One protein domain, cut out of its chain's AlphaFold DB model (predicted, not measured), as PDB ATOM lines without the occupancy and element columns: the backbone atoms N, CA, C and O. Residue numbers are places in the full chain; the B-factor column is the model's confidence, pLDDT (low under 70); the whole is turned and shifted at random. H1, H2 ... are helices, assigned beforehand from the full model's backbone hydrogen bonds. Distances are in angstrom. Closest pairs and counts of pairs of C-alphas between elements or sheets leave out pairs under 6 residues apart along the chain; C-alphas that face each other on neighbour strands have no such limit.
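This is residues 68 to 146 of the 773 residues of an uncharacterized protein of Candidatus Nomurabacteria bacterium GW2011_GWB1_47_6 (UniProt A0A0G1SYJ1). One long helix, H5, has H1 packed across its first turns and H2 packed farther along it, while the short H3 and H4 follow each other beside this core. The printed part has 79 residues, with five named helices, H1 to H5 in order, and no named strand: all helix. It is compact, with a radius of gyration of the C-alphas of 12.8 A and spans of 35 by 32 by 21 A.

H1, residues 68 to 77, begins with C-alpha 68 at (74.555, -28.971, 37.951). H2 is residues 84 to 90, H3 101 to 105 and H4 107 to 115. H5, residues 125 to 145, is 30.3 A long and ends with C-alpha 145 at (84.307, -2.190, 28.592).

H5 touches H1 with residues 125 to 129 alone, about perpendicular at 82 degrees; the closest C-alphas, Val 70 and Ala 129, are 5.5 A apart. H5 touches H2 with residues 136 to 140 alone, at a steep tilt of 56 degrees, the same way; the closest C-alphas are Val 90 and Ala 140, 5.4 A. H1 and H3 only just touch, with 3 pairs of C-alphas within 8 A, the closest Lys 68 and Ile 104, 6.2 A. H4 and H5 are close but not clearly touching: the closest C-alphas, Phe 113 and Ala 128, are 7.7 A apart. In H1, H2, H4 and H5 every O i to N i+4 pair is within hydrogen-bond range; in H3 0 of 1 is, and 2 of 2 O i to N i+3 pairs.

The C-alphas farthest apart, Gly 94 and Glu 120, are 36.3 A apart. The printed part has no cut and no long link. The mean pLDDT of the printed part is 70.5; residues 77 to 97, 140 to 141 and 143 to 144 are under 70.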
ATOM      1  N   LYS A  68      74.032 -28.587  36.631       80.31
ATOM      2  CA  LYS A  68      74.555 -28.971  37.951       80.31
ATOM      3  C   LYS A  68      75.859 -29.774  37.877       80.31
ATOM      4  O   LYS A  68      76.800 -29.453  38.597       80.31
ATOM      5  N   TYR A  69      75.952 -30.769  36.990       79.19
ATOM      6  CA  TYR A  69      77.168 -31.581  36.847       79.19
ATOM      7  C   TYR A  69      78.348 -30.770  36.296       79.19
ATOM      8  O   TYR A  69      79.495 -31.033  36.653       79.19
ATOM      9  N   VAL A  70      78.074 -29.756  35.468       78.25
ATOM     10  CA  VAL A  70      79.084 -28.812  34.968       78.25
ATOM     11  C   VAL A  70      79.624 -27.952  36.119       78.25
ATOM     12  O   VAL A  70      80.838 -27.819  36.272       78.25
ATOM     13  N   ILE A  71      78.740 -27.435  36.980       77.06
ATOM     14  CA  ILE A  71      79.105 -26.649  38.172       77.06
ATOM     15  C   ILE A  71      79.886 -27.502  39.188       77.06
ATOM     16  O   ILE A  71      80.905 -27.049  39.713       77.06
ATOM     17  N   ASP A  72      79.468 -28.746  39.435       77.75
ATOM     18  CA  ASP A  72      80.170 -29.676  40.328       77.75
ATOM     19  C   ASP A  72      81.560 -30.058  39.783       77.75
ATOM     20  O   ASP A  72      82.533 -30.105  40.544       77.75
ATOM     21  N   LEU A  73      81.693 -30.263  38.465       77.50
ATOM     22  CA  LEU A  73      82.980 -30.510  37.806       77.50
ATOM     23  C   LEU A  73      83.928 -29.311  37.954       77.50
ATOM     24  O   LEU A  73      85.073 -29.495  38.365       77.50
ATOM     25  N   LEU A  74      83.440 -28.094  37.691       73.38
ATOM     26  CA  LEU A  74      84.201 -26.849  37.844       73.38
ATOM     27  C   LEU A  74      84.618 -26.589  39.299       73.38
ATOM     28  O   LEU A  74      85.745 -26.177  39.565       73.38
ATOM     29  N   ASN A  75      83.739 -26.863  40.264       75.88
ATOM     30  CA  ASN A  75      84.061 -26.755  41.688       75.88
ATOM     31  C   ASN A  75      85.090 -27.795  42.149       75.88
ATOM     32  O   ASN A  75      85.849 -27.534  43.087       75.88
ATOM     33  N   LYS A  76      85.137 -28.958  41.494       75.50
ATOM     34  CA  LYS A  76      86.141 -29.991  41.749       75.50
ATOM     35  C   LYS A  76      87.504 -29.599  41.173       75.50
ATOM     36  O   LYS A  76      88.466 -29.591  41.931       75.50
ATOM     37  N   THR A  77      87.587 -29.209  39.899       65.06
ATOM     38  CA  THR A  77      88.859 -28.806  39.259       65.06
ATOM     39  C   THR A  77      89.442 -27.520  39.846       65.06
ATOM     40  O   THR A  77      90.658 -27.391  39.958       65.06
ATOM     41  N   ARG A  78      88.600 -26.584  40.302       66.25
ATOM     42  CA  ARG A  78      89.037 -25.326  40.931       66.25
ATOM     43  C   ARG A  78      89.757 -25.507  42.274       66.25
ATOM     44  O   ARG A  78      90.495 -24.610  42.675       66.25
ATOM     45  N   LYS A  79      89.595 -26.642  42.966       57.62
ATOM     46  CA  LYS A  79      90.424 -26.953  44.151       57.62
ATOM     47  C   LYS A  79      91.902 -27.152  43.800       57.62
ATOM     48  O   LYS A  79      92.744 -26.971  44.676       57.62
ATOM     49  N   ASP A  80      92.192 -27.446  42.533       50.34
ATOM     50  CA  ASP A  80      93.507 -27.866  42.056       50.34
ATOM     51  C   ASP A  80      94.178 -26.825  41.123       50.34
ATOM     52  O   ASP A  80      95.307 -27.043  40.680       50.34
ATOM     53  N   SER A  81      93.527 -25.688  40.810       47.06
ATOM     54  CA  SER A  81      93.994 -24.723  39.790       47.06
ATOM     55  C   SER A  81      94.365 -23.322  40.320       47.06
ATOM     56  O   SER A  81      93.895 -22.849  41.356       47.06
ATOM     57  N   LYS A  82      95.228 -22.620  39.565       49.31
ATOM     58  CA  LYS A  82      95.669 -21.233  39.829       49.31
ATOM     59  C   LYS A  82      94.706 -20.162  39.277       49.31
ATOM     60  O   LYS A  82      95.033 -18.978  39.310       49.31
ATOM     61  N   GLU A  83      93.530 -20.535  38.774       49.72
ATOM     62  CA  GLU A  83      92.635 -19.681  37.964       49.72
ATOM     63  C   GLU A  83      91.793 -18.682  38.792       49.72
ATOM     64  O   GLU A  83      90.633 -18.403  38.497       49.72
ATOM     65  N   GLN A  84      92.368 -18.105  39.851       54.22
ATOM     66  CA  GLN A  84      91.662 -17.169  40.736       54.22
ATOM     67  C   GLN A  84      91.401 -15.795  40.087       54.22
ATOM     68  O   GLN A  84      90.496 -15.086  40.521       54.22
ATOM     69  N   GLY A  85      92.167 -15.424  39.051       50.53
ATOM     70  CA  GLY A  85      92.162 -14.080  38.458       50.53
ATOM     71  C   GLY A  85      90.843 -13.678  37.791       50.53
ATOM     72  O   GLY A  85      90.280 -12.645  38.142       50.53
ATOM     73  N   VAL A  86      90.322 -14.501  36.872       50.34
ATOM     74  CA  VAL A  86      89.072 -14.197  36.144       50.34
ATOM     75  C   VAL A  86      87.890 -14.134  37.115       50.34
ATOM     76  O   VAL A  86      87.119 -13.179  37.102       50.34
ATOM     77  N   TYR A  87      87.796 -15.107  38.027       55.88
ATOM     78  CA  TYR A  87      86.712 -15.200  39.007       55.88
ATOM     79  C   TYR A  87      86.664 -13.997  39.962       55.88
ATOM     80  O   TYR A  87      85.596 -13.427  40.187       55.88
ATOM     81  N   ALA A  88      87.821 -13.571  40.481       52.75
ATOM     82  CA  ALA A  88      87.917 -12.406  41.360       52.75
ATOM     83  C   ALA A  88      87.534 -11.088  40.666       52.75
ATOM     84  O   ALA A  88      87.228 -10.114  41.352       52.75
ATOM     85  N   TYR A  89      87.541 -11.045  39.331       50.91
ATOM     86  CA  TYR A  89      87.084  -9.882  38.580       50.91
ATOM     87  C   TYR A  89      85.556  -9.865  38.433       50.91
ATOM     88  O   TYR A  89      84.925  -8.868  38.769       50.91
ATOM     89  N   VAL A  90      84.942 -10.978  38.006       51.91
ATOM     90  CA  VAL A  90      83.478 -11.044  37.787       51.91
ATOM     91  C   VAL A  90      82.687 -10.888  39.094       51.91
ATOM     92  O   VAL A  90      81.597 -10.321  39.095       51.91
ATOM     93  N   PHE A  91      83.236 -11.387  40.208       55.97
ATOM     94  CA  PHE A  91      82.552 -11.462  41.508       55.97
ATOM     95  C   PHE A  91      83.204 -10.592  42.595       55.97
ATOM     96  O   PHE A  91      82.932 -10.773  43.782       55.97
ATOM     97  N   GLY A  92      84.068  -9.654  42.196       47.97
ATOM     98  CA  GLY A  92      84.749  -8.713  43.086       47.97
ATOM     99  C   GLY A  92      85.915  -9.307  43.889       47.97
ATOM    100  O   GLY A  92      85.978 -10.510  44.184       47.97
ATOM    101  N   GLN A  93      86.855  -8.437  44.274       42.12
ATOM    102  CA  GLN A  93      88.014  -8.819  45.082       42.12
ATOM    103  C   GLN A  93      87.566  -9.374  46.444       42.12
ATOM    104  O   GLN A  93      86.960  -8.674  47.248       42.12
ATOM    105  N   GLY A  94      87.897 -10.642  46.708       48.72
ATOM    106  CA  GLY A  94      87.544 -11.350  47.948       48.72
ATOM    107  C   GLY A  94      86.703 -12.614  47.744       48.72
ATOM    108  O   GLY A  94      86.621 -13.438  48.655       48.72
ATOM    109  N   SER A  95      86.153 -12.827  46.545       55.12
ATOM    110  CA  SER A  95      85.299 -13.967  46.172       55.12
ATOM    111  C   SER A  95      86.039 -15.326  46.100       55.12
ATOM    112  O   SER A  95      86.212 -15.947  45.053       55.12
ATOM    113  N   LYS A  96      86.459 -15.849  47.258       55.50
ATOM    114  CA  LYS A  96      87.150 -17.153  47.400       55.50
ATOM    115  C   LYS A  96      86.213 -18.374  47.483       55.50
ATOM    116  O   LYS A  96      86.691 -19.487  47.684       55.50
ATOM    117  N   GLY A  97      84.900 -18.178  47.359       60.25
ATOM    118  CA  GLY A  97      83.895 -19.248  47.425       60.25
ATOM    119  C   GLY A  97      83.753 -20.054  46.123       60.25
ATOM    120  O   GLY A  97      84.162 -19.561  45.067       60.25
ATOM    121  N   PRO A  98      83.166 -21.268  46.182       70.69
ATOM    122  CA  PRO A  98      82.855 -22.087  45.005       70.69
ATOM    123  C   PRO A  98      81.914 -21.364  44.030       70.69
ATOM    124  O   PRO A  98      81.226 -20.417  44.410       70.69
ATOM    125  N   TYR A  99      81.857 -21.844  42.785       71.94
ATOM    126  CA  TYR A  99      80.804 -21.492  41.835       71.94
ATOM    127  C   TYR A  99      79.435 -21.761  42.485       71.94
ATOM    128  O   TYR A  99      79.208 -22.888  42.945       71.94
ATOM    129  N   PRO A 100      78.548 -20.753  42.588       72.62
ATOM    130  CA  PRO A 100      77.341 -20.866  43.390       72.62
ATOM    131  C   PRO A 100      76.285 -21.730  42.692       72.62
ATOM    132  O   PRO A 100      76.025 -21.603  41.498       72.62
ATOM    133  N   ILE A 101      75.629 -22.587  43.477       71.56
ATOM    134  CA  ILE A 101      74.609 -23.539  43.000       71.56
ATOM    135  C   ILE A 101      73.403 -22.813  42.369       71.56
ATOM    136  O   ILE A 101      72.752 -23.358  41.483       71.56
ATOM    137  N   SER A 102      73.148 -21.553  42.746       71.88
ATOM    138  CA  SER A 102      72.091 -20.709  42.170       71.88
ATOM    139  C   SER A 102      72.226 -20.460  40.662       71.88
ATOM    140  O   SER A 102      71.248 -20.071  40.032       71.88
ATOM    141  N   TRP A 103      73.383 -20.731  40.044       73.88
ATOM    142  CA  TRP A 103      73.536 -20.676  38.584       73.88
ATOM    143  C   TRP A 103      72.714 -21.717  37.828       73.88
ATOM    144  O   TRP A 103      72.433 -21.505  36.654       73.88
ATOM    145  N   ILE A 104      72.261 -22.783  38.493       72.12
ATOM    146  CA  ILE A 104      71.277 -23.717  37.925       72.12
ATOM    147  C   ILE A 104      69.965 -22.985  37.577       72.12
ATOM    148  O   ILE A 104      69.243 -23.427  36.696       72.12
ATOM    149  N   ASN A 105      69.687 -21.839  38.211       72.00
ATOM    150  CA  ASN A 105      68.465 -21.056  38.022       72.00
ATOM    151  C   ASN A 105      68.666 -19.816  37.121       72.00
ATOM    152  O   ASN A 105      67.731 -19.034  36.954       72.00
ATOM    153  N   ARG A 106      69.866 -19.592  36.559       76.62
ATOM    154  CA  ARG A 106      70.115 -18.491  35.609       76.62
ATOM    155  C   ARG A 106      69.490 -18.845  34.259       76.62
ATOM    156  O   ARG A 106      69.954 -19.772  33.601       76.62
ATOM    157  N   SER A 107      68.453 -18.116  33.846       74.94
ATOM    158  CA  SER A 107      67.713 -18.390  32.604       74.94
ATOM    159  C   SER A 107      68.592 -18.315  31.355       74.94
ATOM    160  O   SER A 107      68.463 -19.161  30.479       74.94
ATOM    161  N   ASP A 108      69.531 -17.371  31.312       79.25
ATOM    162  CA  ASP A 108      70.489 -17.198  30.216       79.25
ATOM    163  C   ASP A 108      71.485 -18.366  30.106       79.25
ATOM    164  O   ASP A 108      71.821 -18.812  29.008       79.25
ATOM    165  N   LEU A 109      71.910 -18.920  31.248       79.88
ATOM    166  CA  LEU A 109      72.710 -20.143  31.274       79.88
ATOM    167  C   LEU A 109      71.866 -21.367  30.902       79.88
ATOM    168  O   LEU A 109      72.330 -22.196  30.130       79.88
ATOM    169  N   LEU A 110      70.634 -21.490  31.397       78.00
ATOM    170  CA  LEU A 110      69.748 -22.604  31.043       78.00
ATOM    171  C   LEU A 110      69.445 -22.645  29.540       78.00
ATOM    172  O   LEU A 110      69.560 -23.707  28.933       78.00
ATOM    173  N   GLU A 111      69.122 -21.504  28.933       79.56
ATOM    174  CA  GLU A 111      68.875 -21.379  27.493       79.56
ATOM    175  C   GLU A 111      70.122 -21.753  26.683       79.56
ATOM    176  O   GLU A 111      70.065 -22.627  25.813       79.56
ATOM    177  N   LYS A 112      71.284 -21.183  27.032       77.88
ATOM    178  CA  LYS A 112      72.547 -21.511  26.366       77.88
ATOM    179  C   LYS A 112      72.907 -22.999  26.491       77.88
ATOM    180  O   LYS A 112      73.362 -23.603  25.520       77.88
ATOM    181  N   PHE A 113      72.681 -23.610  27.655       78.88
ATOM    182  CA  PHE A 113      72.991 -25.023  27.884       78.88
ATOM    183  C   PHE A 113      71.970 -25.996  27.286       78.88
ATOM    184  O   PHE A 113      72.332 -27.143  27.029       78.88
ATOM    185  N   ALA A 114      70.743 -25.547  27.007       77.94
ATOM    186  CA  ALA A 114      69.754 -26.312  26.250       77.94
ATOM    187  C   ALA A 114      70.051 -26.334  24.738       77.94
ATOM    188  O   ALA A 114      69.804 -27.344  24.084       77.94
ATOM    189  N   VAL A 115      70.594 -25.241  24.188       79.56
ATOM    190  CA  VAL A 115      70.928 -25.112  22.753       79.56
ATOM    191  C   VAL A 115      72.315 -25.681  22.412       79.56
ATOM    192  O   VAL A 115      72.528 -26.168  21.303       79.56
ATOM    193  N   GLY A 116      73.260 -25.650  23.356       77.38
ATOM    194  CA  GLY A 116      74.627 -26.127  23.145       77.38
ATOM    195  C   GLY A 116      75.513 -25.147  22.362       77.38
ATOM    196  O   GLY A 116      75.146 -23.993  22.113       77.38
ATOM    197  N   LYS A 117      76.726 -25.574  21.987       82.50
ATOM    198  CA  LYS A 117      77.689 -24.686  21.314       82.50
ATOM    199  C   LYS A 117      77.342 -24.576  19.832       82.50
ATOM    200  O   LYS A 117      77.372 -25.559  19.103       82.50
ATOM    201  N   ASN A 118      77.044 -23.356  19.382       81.81
ATOM    202  CA  ASN A 118      76.655 -23.040  18.000       81.81
ATOM    203  C   ASN A 118      75.398 -23.792  17.502       81.81
ATOM    204  O   ASN A 118      75.249 -23.996  16.301       81.81
ATOM    205  N   GLY A 119      74.502 -24.202  18.407       80.75
ATOM    206  CA  GLY A 119      73.314 -25.000  18.070       80.75
ATOM    207  C   GLY A 119      73.560 -26.510  17.949       80.75
ATOM    208  O   GLY A 119      72.618 -27.244  17.663       80.75
ATOM    209  N   GLU A 120      74.790 -26.987  18.179       81.56
ATOM    210  CA  GLU A 120      75.060 -28.412  18.391       81.56
ATOM    211  C   GLU A 120      75.077 -28.737  19.896       81.56
ATOM    212  O   GLU A 120      75.714 -28.015  20.674       81.56
ATOM    213  N   PRO A 121      74.458 -29.852  20.336       82.38
ATOM    214  CA  PRO A 121      74.588 -30.309  21.713       82.38
ATOM    215  C   PRO A 121      76.054 -30.626  22.040       82.38
ATOM    216  O   PRO A 121      76.778 -31.230  21.244       82.38
ATOM    217  N   TYR A 122      76.493 -30.226  23.234       81.31
ATOM    218  CA  TYR A 122      77.857 -30.465  23.706       81.31
ATOM    219  C   TYR A 122      78.194 -31.965  23.726       81.31
ATOM    220  O   TYR A 122      77.445 -32.780  24.267       81.31
ATOM    221  N   LYS A 123      79.378 -32.324  23.230       82.88
ATOM    222  CA  LYS A 123      79.853 -33.712  23.107       82.88
ATOM    223  C   LYS A 123      80.473 -34.236  24.409       82.88
ATOM    224  O   LYS A 123      80.778 -35.422  24.516       82.88
ATOM    225  N   SER A 124      80.685 -33.373  25.411       81.62
ATOM    226  CA  SER A 124      81.109 -33.774  26.762       81.62
ATOM    227  C   SER A 124      80.853 -32.706  27.835       81.62
ATOM    228  O   SER A 124      80.901 -31.506  27.563       81.62
ATOM    229  N   THR A 125      80.730 -33.125  29.102       74.56
ATOM    230  CA  THR A 125      80.668 -32.227  30.279       74.56
ATOM    231  C   THR A 125      81.864 -31.268  30.367       74.56
ATOM    232  O   THR A 125      81.750 -30.179  30.926       74.56
ATOM    233  N   ARG A 126      83.019 -31.649  29.801       74.19
ATOM    234  CA  ARG A 126      84.224 -30.809  29.748       74.19
ATOM    235  C   ARG A 126      84.100 -29.682  28.720       74.19
ATOM    236  O   ARG A 126      84.529 -28.569  28.999       74.19
ATOM    237  N   GLU A 127      83.513 -29.955  27.560       75.38
ATOM    238  CA  GLU A 127      83.246 -28.949  26.522       75.38
ATOM    239  C   GLU A 127      82.230 -27.911  27.019       75.38
ATOM    240  O   GLU A 127      82.491 -26.711  26.963       75.38
ATOM    241  N   ALA A 128      81.149 -28.392  27.636       79.19
ATOM    242  CA  ALA A 128      80.193 -27.602  28.409       79.19
ATOM    243  C   ALA A 128      80.873 -26.707  29.468       79.19
ATOM    244  O   ALA A 128      80.618 -25.506  29.533       79.19
ATOM    245  N   ALA A 129      81.781 -27.262  30.277       75.19
ATOM    246  CA  ALA A 129      82.513 -26.500  31.291       75.19
ATOM    247  C   ALA A 129      83.410 -25.401  30.689       75.19
ATOM    248  O   ALA A 129      83.445 -24.286  31.213       75.19
ATOM    249  N   HIS A 130      84.099 -25.682  29.577       76.06
ATOM    250  CA  HIS A 130      84.891 -24.676  28.865       76.06
ATOM    251  C   HIS A 130      84.017 -23.552  28.290       76.06
ATOM    252  O   HIS A 130      84.387 -22.385  28.397       76.06
ATOM    253  N   ASP A 131      82.851 -23.875  27.731       82.06
ATOM    254  CA  ASP A 131      81.954 -22.880  27.137       82.06
ATOM    255  C   ASP A 131      81.224 -22.011  28.183       82.06
ATOM    256  O   ASP A 131      80.933 -20.841  27.918       82.06
ATOM    257  N   LEU A 132      81.007 -22.537  29.400       81.50
ATOM    258  CA  LEU A 132      80.578 -21.746  30.562       81.50
ATOM    259  C   LEU A 132      81.655 -20.736  30.977       81.50
ATOM    260  O   LEU A 132      81.351 -19.562  31.177       81.50
ATOM    261  N   ILE A 133      82.918 -21.167  31.075       76.69
ATOM    262  CA  ILE A 133      84.043 -20.272  31.393       76.69
ATOM    263  C   ILE A 133      84.187 -19.190  30.313       76.69
ATOM    264  O   ILE A 133      84.328 -18.014  30.647       76.69
ATOM    265  N   GLU A 134      84.112 -19.557  29.030       81.12
ATOM    266  CA  GLU A 134      84.209 -18.616  27.906       81.12
ATOM    267  C   GLU A 134      83.084 -17.564  27.947       81.12
ATOM    268  O   GLU A 134      83.342 -16.372  27.778       81.12
ATOM    269  N   PHE A 135      81.849 -17.987  28.238       83.50
ATOM    270  CA  PHE A 135      80.700 -17.092  28.396       83.50
ATOM    271  C   PHE A 135      80.888 -16.097  29.546       83.50
ATOM    272  O   PHE A 135      80.775 -14.892  29.340       83.50
ATOM    273  N   LEU A 136      81.246 -16.585  30.737       79.44
ATOM    274  CA  LEU A 136      81.455 -15.747  31.922       79.44
ATOM    275  C   LEU A 136      82.648 -14.796  31.763       79.44
ATOM    276  O   LEU A 136      82.633 -13.691  32.302       79.44
ATOM    277  N   THR A 137      83.669 -15.202  31.004       75.12
ATOM    278  CA  THR A 137      84.814 -14.344  30.669       75.12
ATOM    279  C   THR A 137      84.382 -13.210  29.740       75.12
ATOM    280  O   THR A 137      84.723 -12.060  29.995       75.12
ATOM    281  N   LYS A 138      83.549 -13.489  28.727       81.44
ATOM    282  CA  LYS A 138      82.961 -12.453  27.859       81.44
ATOM    283  C   LYS A 138      82.010 -11.522  28.622       81.44
ATOM    284  O   LYS A 138      82.084 -10.313  28.429       81.44
ATOM    285  N   GLU A 139      81.193 -12.054  29.535       80.06
ATOM    286  CA  GLU A 139      80.338 -11.260  30.438       80.06
ATOM    287  C   GLU A 139      81.185 -10.297  31.298       80.06
ATOM    288  O   GLU A 139      80.821  -9.138  31.500       80.06
ATOM    289  N   ALA A 140      82.353 -10.750  31.768       66.25
ATOM    290  CA  ALA A 140      83.300  -9.925  32.512       66.25
ATOM    291  C   ALA A 140      83.977  -8.860  31.635       66.25
ATOM    292  O   ALA A 140      84.013  -7.693  32.012       66.25
ATOM    293  N   GLU A 141      84.478  -9.234  30.454       68.44
ATOM    294  CA  GLU A 141      85.074  -8.300  29.490       68.44
ATOM    295  C   GLU A 141      84.097  -7.212  29.040       68.44
ATOM    296  O   GLU A 141      84.505  -6.070  28.831       68.44
ATOM    297  N   GLN A 142      82.816  -7.550  28.895       75.38
ATOM    298  CA  GLN A 142      81.770  -6.586  28.580       75.38
ATOM    299  C   GLN A 142      81.585  -5.588  29.732       75.38
ATOM    300  O   GLN A 142      81.702  -4.389  29.501       75.38
ATOM    301  N   LYS A 143      81.452  -6.057  30.981       68.88
ATOM    302  CA  LYS A 143      81.374  -5.179  32.169       68.88
ATOM    303  C   LYS A 143      82.629  -4.320  32.379       68.88
ATOM    304  O   LYS A 143      82.532  -3.207  32.888       68.88
ATOM    305  N   ILE A 144      83.804  -4.802  31.961       64.75
ATOM    306  CA  ILE A 144      85.046  -4.009  31.925       64.75
ATOM    307  C   ILE A 144      84.930  -2.870  30.904       64.75
ATOM    308  O   ILE A 144      85.241  -1.727  31.232       64.75
ATOM    309  N   LYS A 145      84.475  -3.171  29.681       71.38
ATOM    310  CA  LYS A 145      84.307  -2.190  28.592       71.38
ATOM    311  C   LYS A 145      83.194  -1.174  28.877       71.38
ATOM    312  O   LYS A 145      83.314  -0.027  28.466       71.38
ATOM    313  N   GLU A 146      82.155  -1.580  29.603       76.00
ATOM    314  CA  GLU A 146      81.035  -0.732  30.039       76.00
ATOM    315  C   GLU A 146      81.378   0.152  31.256       76.00
ATOM    316  O   GLU A 146      80.638   1.079  31.572       76.00
TER     317      GLU A 146